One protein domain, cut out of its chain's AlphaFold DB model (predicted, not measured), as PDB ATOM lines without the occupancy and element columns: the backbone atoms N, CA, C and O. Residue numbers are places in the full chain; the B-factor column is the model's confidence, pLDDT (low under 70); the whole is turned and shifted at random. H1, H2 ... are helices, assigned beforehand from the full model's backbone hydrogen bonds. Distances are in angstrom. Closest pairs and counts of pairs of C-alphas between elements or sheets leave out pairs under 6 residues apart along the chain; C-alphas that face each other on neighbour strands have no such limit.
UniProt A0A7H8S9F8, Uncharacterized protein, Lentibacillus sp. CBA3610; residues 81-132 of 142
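Overview. This is residues 81 to 132 of the 142 residues of an uncharacterized protein of Lentibacillus sp. CBA3610 (UniProt A0A7H8S9F8). Two helices, H1 and H4, run the same way side by side with a loose fit between them. The two short helices, H2 and H3, pack on H4 at steep angles: H2 lies over one side of the H1 and H4 pair, and H3 lies across the end where both of these helices begin. The printed part has 52 residues with four named helices, in the order H1, H2, H3, H4, and no named strand; its class is all helix. The whole is compact, with a radius of gyration of the C-alphas of 10.2 A, and the C-alphas span 28 by 21 by 19 A.

Arrangement. H1, residues 81 to 90, touches no helix. It is close to but not clearly touching H4, residues 118 to 131, at a shallow tilt of 10 degrees, the same way; the closest C-alphas, those of Phe 89 and Tyr 124, are 7.2 A apart. H2, residues 96 to 103, touches H4 with residues 121 to 125 of H4 alone; the closest C-alphas, those of Leu 96 and Gln 125, are 6.5 A apart. H2 and H4 run opposite ways at a steep tilt of 69 degrees, only just short of about perpendicular. H1 and H2 are close but not clearly touching, with the C-alphas of Phe 89 and Leu 96 closest at 6.7 A. H3, residues 107 to 114, touches H4 with residues 118 to 122 of H4 alone, opposite ways at a steep tilt of 49 degrees; the closest C-alphas, those of Thr 111 and Glu 118, are 5.9 A apart. H3 is also close to but not clearly touching H1, with the C-alphas of Leu 81 and Thr 114 closest at 7.7 A. H2 and H3 are close but not clearly touching and stand about perpendicular, at 73 degrees. In H1, H2 and H3 every O i to N i+4 pair is within hydrogen-bond range; in H4, 9 of 10 are.

Along the chain. H1 begins at C-alpha 81, at (-5.914, -103.361, -100.315), and is 14.0 A long from first to last C-alpha. H2 begins at C-alpha 96, at (6.189, -110.180, -98.757), and is 10.7 A long. H3 is 10.3 A long. H4, the longest with 14 residues, measures 20.5 A and ends at C-alpha 131, at (13.748, -113.156, -88.745).

Size, cuts and confidence. The two C-alphas farthest apart, those of Gly 115 and Phe 132, are 28.8 A apart. The printed part has no cut, and the three links between the helices are tight. The mean pLDDT of the printed part is 89.7; residues 130 to 132 are under 70.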
ATOM      1  N   LEU A  81      -7.001-102.446 -99.962       91.06
ATOM      2  CA  LEU A  81      -5.914-103.361-100.315       91.06
ATOM      3  C   LEU A  81      -4.748-103.243 -99.336       91.06
ATOM      4  O   LEU A  81      -4.257-104.257 -98.858       91.06
ATOM      5  N   ARG A  82      -4.375-102.011 -98.970       91.81
ATOM      6  CA  ARG A  82      -3.330-101.766 -97.971       91.81
ATOM      7  C   ARG A  82      -3.631-102.464 -96.647       91.81
ATOM      8  O   ARG A  82      -2.759-103.131 -96.114       91.81
ATOM      9  N   SER A  83      -4.860-102.347 -96.143       92.00
ATOM     10  CA  SER A  83      -5.271-102.977 -94.881       92.00
ATOM     11  C   SER A  83      -5.285-104.504 -94.964       92.00
ATOM     12  O   SER A  83      -4.932-105.167 -93.996       92.00
ATOM     13  N   ILE A  84      -5.678-105.066 -96.110       94.38
ATOM     14  CA  ILE A  84      -5.658-106.518 -96.337       94.38
ATOM     15  C   ILE A  84      -4.217-107.023 -96.370       94.38
ATOM     16  O   ILE A  84      -3.895-107.954 -95.645       94.38
ATOM     17  N   LEU A  85      -3.348-106.394 -97.164       94.25
ATOM     18  CA  LEU A  85      -1.934-106.766 -97.238       94.25
ATOM     19  C   LEU A  85      -1.258-106.624 -95.877       94.25
ATOM     20  O   LEU A  85      -0.572-107.541 -95.452       94.25
ATOM     21  N   GLN A  86      -1.528-105.536 -95.154       93.94
ATOM     22  CA  GLN A  86      -1.048-105.339 -93.789       93.94
ATOM     23  C   GLN A  86      -1.436-106.513 -92.884       93.94
ATOM     24  O   GLN A  86      -0.569-107.096 -92.241       93.94
ATOM     25  N   LEU A  87      -2.716-106.898 -92.874       95.00
ATOM     26  CA  LEU A  87      -3.194-108.028 -92.080       95.00
ATOM     27  C   LEU A  87      -2.512-109.342 -92.484       95.00
ATOM     28  O   LEU A  87      -2.124-110.118 -91.618       95.00
ATOM     29  N   LEU A  88      -2.378-109.604 -93.785       94.81
ATOM     30  CA  LEU A  88      -1.761-110.831 -94.293       94.81
ATOM     31  C   LEU A  88      -0.271-110.914 -93.944       94.81
ATOM     32  O   LEU A  88       0.202-111.988 -93.574       94.81
ATOM     33  N   PHE A  89       0.440-109.786 -94.014       94.19
ATOM     34  CA  PHE A  89       1.860-109.688 -93.688       94.19
ATOM     35  C   PHE A  89       2.091-109.823 -92.178       94.19
ATOM     36  O   PHE A  89       2.950-110.587 -91.758       94.19
ATOM     37  N   GLU A  90       1.282-109.150 -91.353       91.94
ATOM     38  CA  GLU A  90       1.360-109.226 -89.884       91.94
ATOM     39  C   GLU A  90       1.010-110.609 -89.325       91.94
ATOM     40  O   GLU A  90       1.492-110.986 -88.258       91.94
ATOM     41  N   LYS A  91       0.129-111.354 -90.003       93.12
ATOM     42  CA  LYS A  91      -0.258-112.718 -89.612       93.12
ATOM     43  C   LYS A  91       0.613-113.804 -90.239       93.12
ATOM     44  O   LYS A  91       0.330-114.973 -90.001       93.12
ATOM     45  N   GLU A  92       1.617-113.424 -91.031       88.12
ATOM     46  CA  GLU A  92       2.507-114.340 -91.759       88.12
ATOM     47  C   GLU A  92       1.751-115.334 -92.665       88.12
ATOM     48  O   GLU A  92       2.255-116.402 -92.995       88.12
ATOM     49  N   TYR A  93       0.531-114.989 -93.099       92.56
ATOM     50  CA  TYR A  93      -0.245-115.813 -94.035       92.56
ATOM     51  C   TYR A  93       0.219-115.660 -95.482       92.56
ATOM     52  O   TYR A  93      -0.053-116.530 -96.303       92.56
ATOM     53  N   LEU A  94       0.849-114.530 -95.797       92.31
ATOM     54  CA  LEU A  94       1.447-114.264 -97.097       92.31
ATOM     55  C   LEU A  94       2.646-113.334 -96.898       92.31
ATOM     56  O   LEU A  94       2.483-112.120 -96.995       92.31
ATOM     57  N   PRO A  95       3.830-113.854 -96.556       93.31
ATOM     58  CA  PRO A  95       5.052-113.065 -96.490       93.31
ATOM     59  C   PRO A  95       5.305-112.254 -97.775       93.31
ATOM     60  O   PRO A  95       4.913-112.639 -98.880       93.31
ATOM     61  N   LEU A  96       5.936-111.086 -97.626       93.62
ATOM     62  CA  LEU A  96       6.189-110.180 -98.757       93.62
ATOM     63  C   LEU A  96       7.093-110.824 -99.816       93.62
ATOM     64  O   LEU A  96       6.850-110.639-101.005       93.62
ATOM     65  N   ASP A  97       8.124-111.554 -99.398       92.56
ATOM     66  CA  ASP A  97       9.025-112.279-100.294       92.56
ATOM     67  C   ASP A  97       8.295-113.368-101.090       92.56
ATOM     68  O   ASP A  97       8.490-113.468-102.300       92.56
ATOM     69  N   GLU A  98       7.398-114.123-100.455       93.88
ATOM     70  CA  GLU A  98       6.557-115.118-101.121       93.88
ATOM     71  C   GLU A  98       5.667-114.466-102.183       93.88
ATOM     72  O   GLU A  98       5.639-114.919-103.327       93.88
ATOM     73  N   LEU A  99       5.000-113.357-101.843       94.00
ATOM     74  CA  LEU A  99       4.191-112.594-102.795       94.00
ATOM     75  C   LEU A  99       5.026-112.106-103.990       94.00
ATOM     76  O   LEU A  99       4.612-112.262-105.140       94.00
ATOM     77  N   MET A 100       6.189-111.508-103.723       94.56
ATOM     78  CA  MET A 100       7.071-110.968-104.760       94.56
ATOM     79  C   MET A 100       7.616-112.068-105.675       94.56
ATOM     80  O   MET A 100       7.621-111.895-106.892       94.56
ATOM     81  N   ASN A 101       8.016-113.206-105.107       94.19
ATOM     82  CA  ASN A 101       8.530-114.349-105.857       94.19
ATOM     83  C   ASN A 101       7.434-115.026-106.684       94.19
ATOM     84  O   ASN A 101       7.655-115.328-107.851       94.19
ATOM     85  N   ALA A 102       6.240-115.222-106.116       94.31
ATOM     86  CA  ALA A 102       5.118-115.847-106.816       94.31
ATOM     87  C   ALA A 102       4.635-115.023-108.018       94.31
ATOM     88  O   ALA A 102       4.133-115.579-108.994       94.31
ATOM     89  N   MET A 103       4.764-113.696-107.939       93.19
ATOM     90  CA  MET A 103       4.391-112.784-109.018       93.19
ATOM     91  C   MET A 103       5.558-112.414-109.943       93.19
ATOM     92  O   MET A 103       5.303-111.826-110.990       93.19
ATOM     93  N   GLU A 104       6.799-112.741-109.572       95.38
ATOM     94  CA  GLU A 104       8.036-112.308-110.241       95.38
ATOM     95  C   GLU A 104       8.141-110.773-110.378       95.38
ATOM     96  O   GLU A 104       8.451-110.234-111.441       95.38
ATOM     97  N   VAL A 105       7.860-110.043-109.290       95.56
ATOM     98  CA  VAL A 105       7.801-108.567-109.279       95.56
ATOM     99  C   VAL A 105       8.659-107.937-108.187       95.56
ATOM    100  O   VAL A 105       8.914-108.533-107.142       95.56
ATOM    101  N   ASP A 106       9.045-106.678-108.400       95.25
ATOM    102  CA  ASP A 106       9.719-105.851-107.399       95.25
ATOM    103  C   ASP A 106       8.755-104.914-106.628       95.25
ATOM    104  O   ASP A 106       7.575-104.755-106.960       95.25
ATOM    105  N   ILE A 107       9.263-104.273-105.567       95.25
ATOM    106  CA  ILE A 107       8.498-103.321-104.740       95.25
ATOM    107  C   ILE A 107       8.014-102.112-105.553       95.25
ATOM    108  O   ILE A 107       6.913-101.609-105.312       95.25
ATOM    109  N   GLY A 108       8.810-101.636-106.511       95.06
ATOM    110  CA  GLY A 108       8.440-100.518-107.375       95.06
ATOM    111  C   GLY A 108       7.251-100.881-108.261       95.06
ATOM    112  O   GLY A 108       6.305-100.102-108.394       95.06
ATOM    113  N   PHE A 109       7.230-102.100-108.797       93.50
ATOM    114  CA  PHE A 109       6.085-102.629-109.524       93.50
ATOM    115  C   PHE A 109       4.836-102.707-108.638       93.50
ATOM    116  O   PHE A 109       3.785-102.203-109.035       93.50
ATOM    117  N   LEU A 110       4.938-103.261-107.423       92.31
ATOM    118  CA  LEU A 110       3.811-103.317-106.480       92.31
ATOM    119  C   LEU A 110       3.300-101.921-106.110       92.31
ATOM    120  O   LEU A 110       2.090-101.700-106.053       92.31
ATOM    121  N   THR A 111       4.201-100.964-105.917       92.62
ATOM    122  CA  THR A 111       3.869 -99.560-105.638       92.62
ATOM    123  C   THR A 111       3.083 -98.947-106.790       92.62
ATOM    124  O   THR A 111       2.007 -98.385-106.583       92.62
ATOM    125  N   ASN A 112       3.556 -99.127-108.023       89.50
ATOM    126  CA  ASN A 112       2.883 -98.628-109.220       89.50
ATOM    127  C   ASN A 112       1.522 -99.298-109.450       89.50
ATOM    128  O   ASN A 112       0.552 -98.625-109.798       89.50
ATOM    129  N   LEU A 113       1.438-100.613-109.236       87.94
ATOM    130  CA  LEU A 113       0.222-101.394-109.440       87.94
ATOM    131  C   LEU A 113      -0.859-101.058-108.405       87.94
ATOM    132  O   LEU A 113      -2.034-100.931-108.743       87.94
ATOM    133  N   THR A 114      -0.472-100.953-107.135       88.38
ATOM    134  CA  THR A 114      -1.414-100.836-106.010       88.38
ATOM    135  C   THR A 114      -1.650 -99.394-105.565       88.38
ATOM    136  O   THR A 114      -2.673 -99.100-104.943       88.38
ATOM    137  N   GLY A 115      -0.719 -98.488-105.871       88.50
ATOM    138  CA  GLY A 115      -0.690 -97.121-105.353       88.50
ATOM    139  C   GLY A 115      -0.326 -97.027-103.868       88.50
ATOM    140  O   GLY A 115      -0.624 -96.006-103.247       88.50
ATOM    141  N   ILE A 116       0.244 -98.087-103.285       91.62
ATOM    142  CA  ILE A 116       0.730 -98.126-101.902       91.62
ATOM    143  C   ILE A 116       2.202 -97.694-101.885       91.62
ATOM    144  O   ILE A 116       2.981 -98.193-102.682       91.62
ATOM    145  N   GLU A 117       2.568 -96.792-100.973       92.25
ATOM    146  CA  GLU A 117       3.929 -96.247-100.831       92.25
ATOM    147  C   GLU A 117       4.999 -97.340-100.646       92.25
ATOM    148  O   GLU A 117       4.782 -98.296 -99.900       92.25
ATOM    149  N   GLU A 118       6.192 -97.156-101.224       95.06
ATOM    150  CA  GLU A 118       7.307 -98.111-101.083       95.06
ATOM    151  C   GLU A 118       7.667 -98.393 -99.617       95.06
ATOM    152  O   GLU A 118       8.001 -99.525 -99.264       95.06
ATOM    153  N   ASP A 119       7.580 -97.374 -98.756       95.19
ATOM    154  CA  ASP A 119       7.897 -97.470 -97.326       95.19
ATOM    155  C   ASP A 119       7.044 -98.520 -96.609       95.19
ATOM    156  O   ASP A 119       7.517 -99.179 -95.680       95.19
ATOM    157  N   PHE A 120       5.806 -98.727 -97.067       94.50
ATOM    158  CA  PHE A 120       4.948 -99.788 -96.557       94.50
ATOM    159  C   PHE A 120       5.561-101.166 -96.822       94.50
ATOM    160  O   PHE A 120       5.665-101.969 -95.904       94.50
ATOM    161  N   PHE A 121       6.004-101.441 -98.050       95.00
ATOM    162  CA  PHE A 121       6.588-102.737 -98.405       95.00
ATOM    163  C   PHE A 121       7.979-102.926 -97.780       95.00
ATOM    164  O   PHE A 121       8.268-103.981 -97.217       95.00
ATOM    165  N   LYS A 122       8.819-101.883 -97.783       94.44
ATOM    166  CA  LYS A 122      10.158-101.915 -97.167       94.44
ATOM    167  C   LYS A 122      10.106-102.248 -95.676       94.44
ATOM    168  O   LYS A 122      10.976-102.965 -95.183       94.44
ATOM    169  N   HIS A 123       9.081-101.776 -94.962       93.00
ATOM    170  CA  HIS A 123       8.864-102.124 -93.557       93.00
ATOM    171  C   HIS A 123       8.806-103.645 -93.335       93.00
ATOM    172  O   HIS A 123       9.510-104.163 -92.467       93.00
ATOM    173  N   TYR A 124       8.030-104.365 -94.151       91.88
ATOM    174  CA  TYR A 124       7.875-105.818 -94.032       91.88
ATOM    175  C   TYR A 124       9.066-106.601 -94.595       91.88
ATOM    176  O   TYR A 124       9.406-107.652 -94.056       91.88
ATOM    177  N   GLN A 125       9.759-106.067 -95.605       88.69
ATOM    178  CA  GLN A 125      11.008-106.651 -96.103       88.69
ATOM    179  C   GLN A 125      12.093-106.680 -95.010       88.69
ATOM    180  O   GLN A 125      12.768-107.691 -94.814       88.69
ATOM    181  N   LEU A 126      12.237-105.586 -94.252       83.69
ATOM    182  CA  LEU A 126      13.199-105.495 -93.150       83.69
ATOM    183  C   LEU A 126      12.838-106.399 -91.967       83.69
ATOM    184  O   LEU A 126      13.737-106.896 -91.292       83.69
ATOM    185  N   GLN A 127      11.547-106.604 -91.692       78.94
ATOM    186  CA  GLN A 127      11.103-107.526 -90.643       78.94
ATOM    187  C   GLN A 127      11.464-108.973 -90.981       78.94
ATOM    188  O   GLN A 127      12.060-109.644 -90.147       78.94
ATOM    189  N   GLN A 128      11.212-109.412 -92.216       73.50
ATOM    190  CA  GLN A 128      11.574-110.761 -92.667       73.50
ATOM    191  C   GLN A 128      13.089-110.984 -92.648       73.50
ATOM    192  O   GLN A 128      13.555-111.986 -92.112       73.50
ATOM    193  N   ALA A 129      13.884-110.015 -93.116       70.56
ATOM    194  CA  ALA A 129      15.346-110.104 -93.059       70.56
ATOM    195  C   ALA A 129      15.895-110.224 -91.621       70.56
ATOM    196  O   ALA A 129      16.938-110.835 -91.407       70.56
ATOM    197  N   ARG A 130      15.200-109.654 -90.624       61.72
ATOM    198  CA  ARG A 130      15.556-109.786 -89.199       61.72
ATOM    199  C   ARG A 130      15.155-111.134 -88.603       61.72
ATOM    200  O   ARG A 130      15.788-111.552 -87.637       61.72
ATOM    201  N   THR A 131      14.138-111.798 -89.151       57.75
ATOM    202  CA  THR A 131      13.748-113.156 -88.745       57.75
ATOM    203  C   THR A 131      14.839-114.173 -89.098       57.75
ATOM    204  O   THR A 131      15.125-115.043 -88.281       57.75
ATOM    205  N   PHE A 132      15.545-113.989 -90.221       55.38
ATOM    206  CA  PHE A 132      16.708-114.796 -90.636       55.38
ATOM    207  C   PHE A 132      18.018-114.444 -89.892       55.38
ATOM    208  O   PHE A 132      19.073-114.258 -90.503       55.38
TER     209      PHE A 132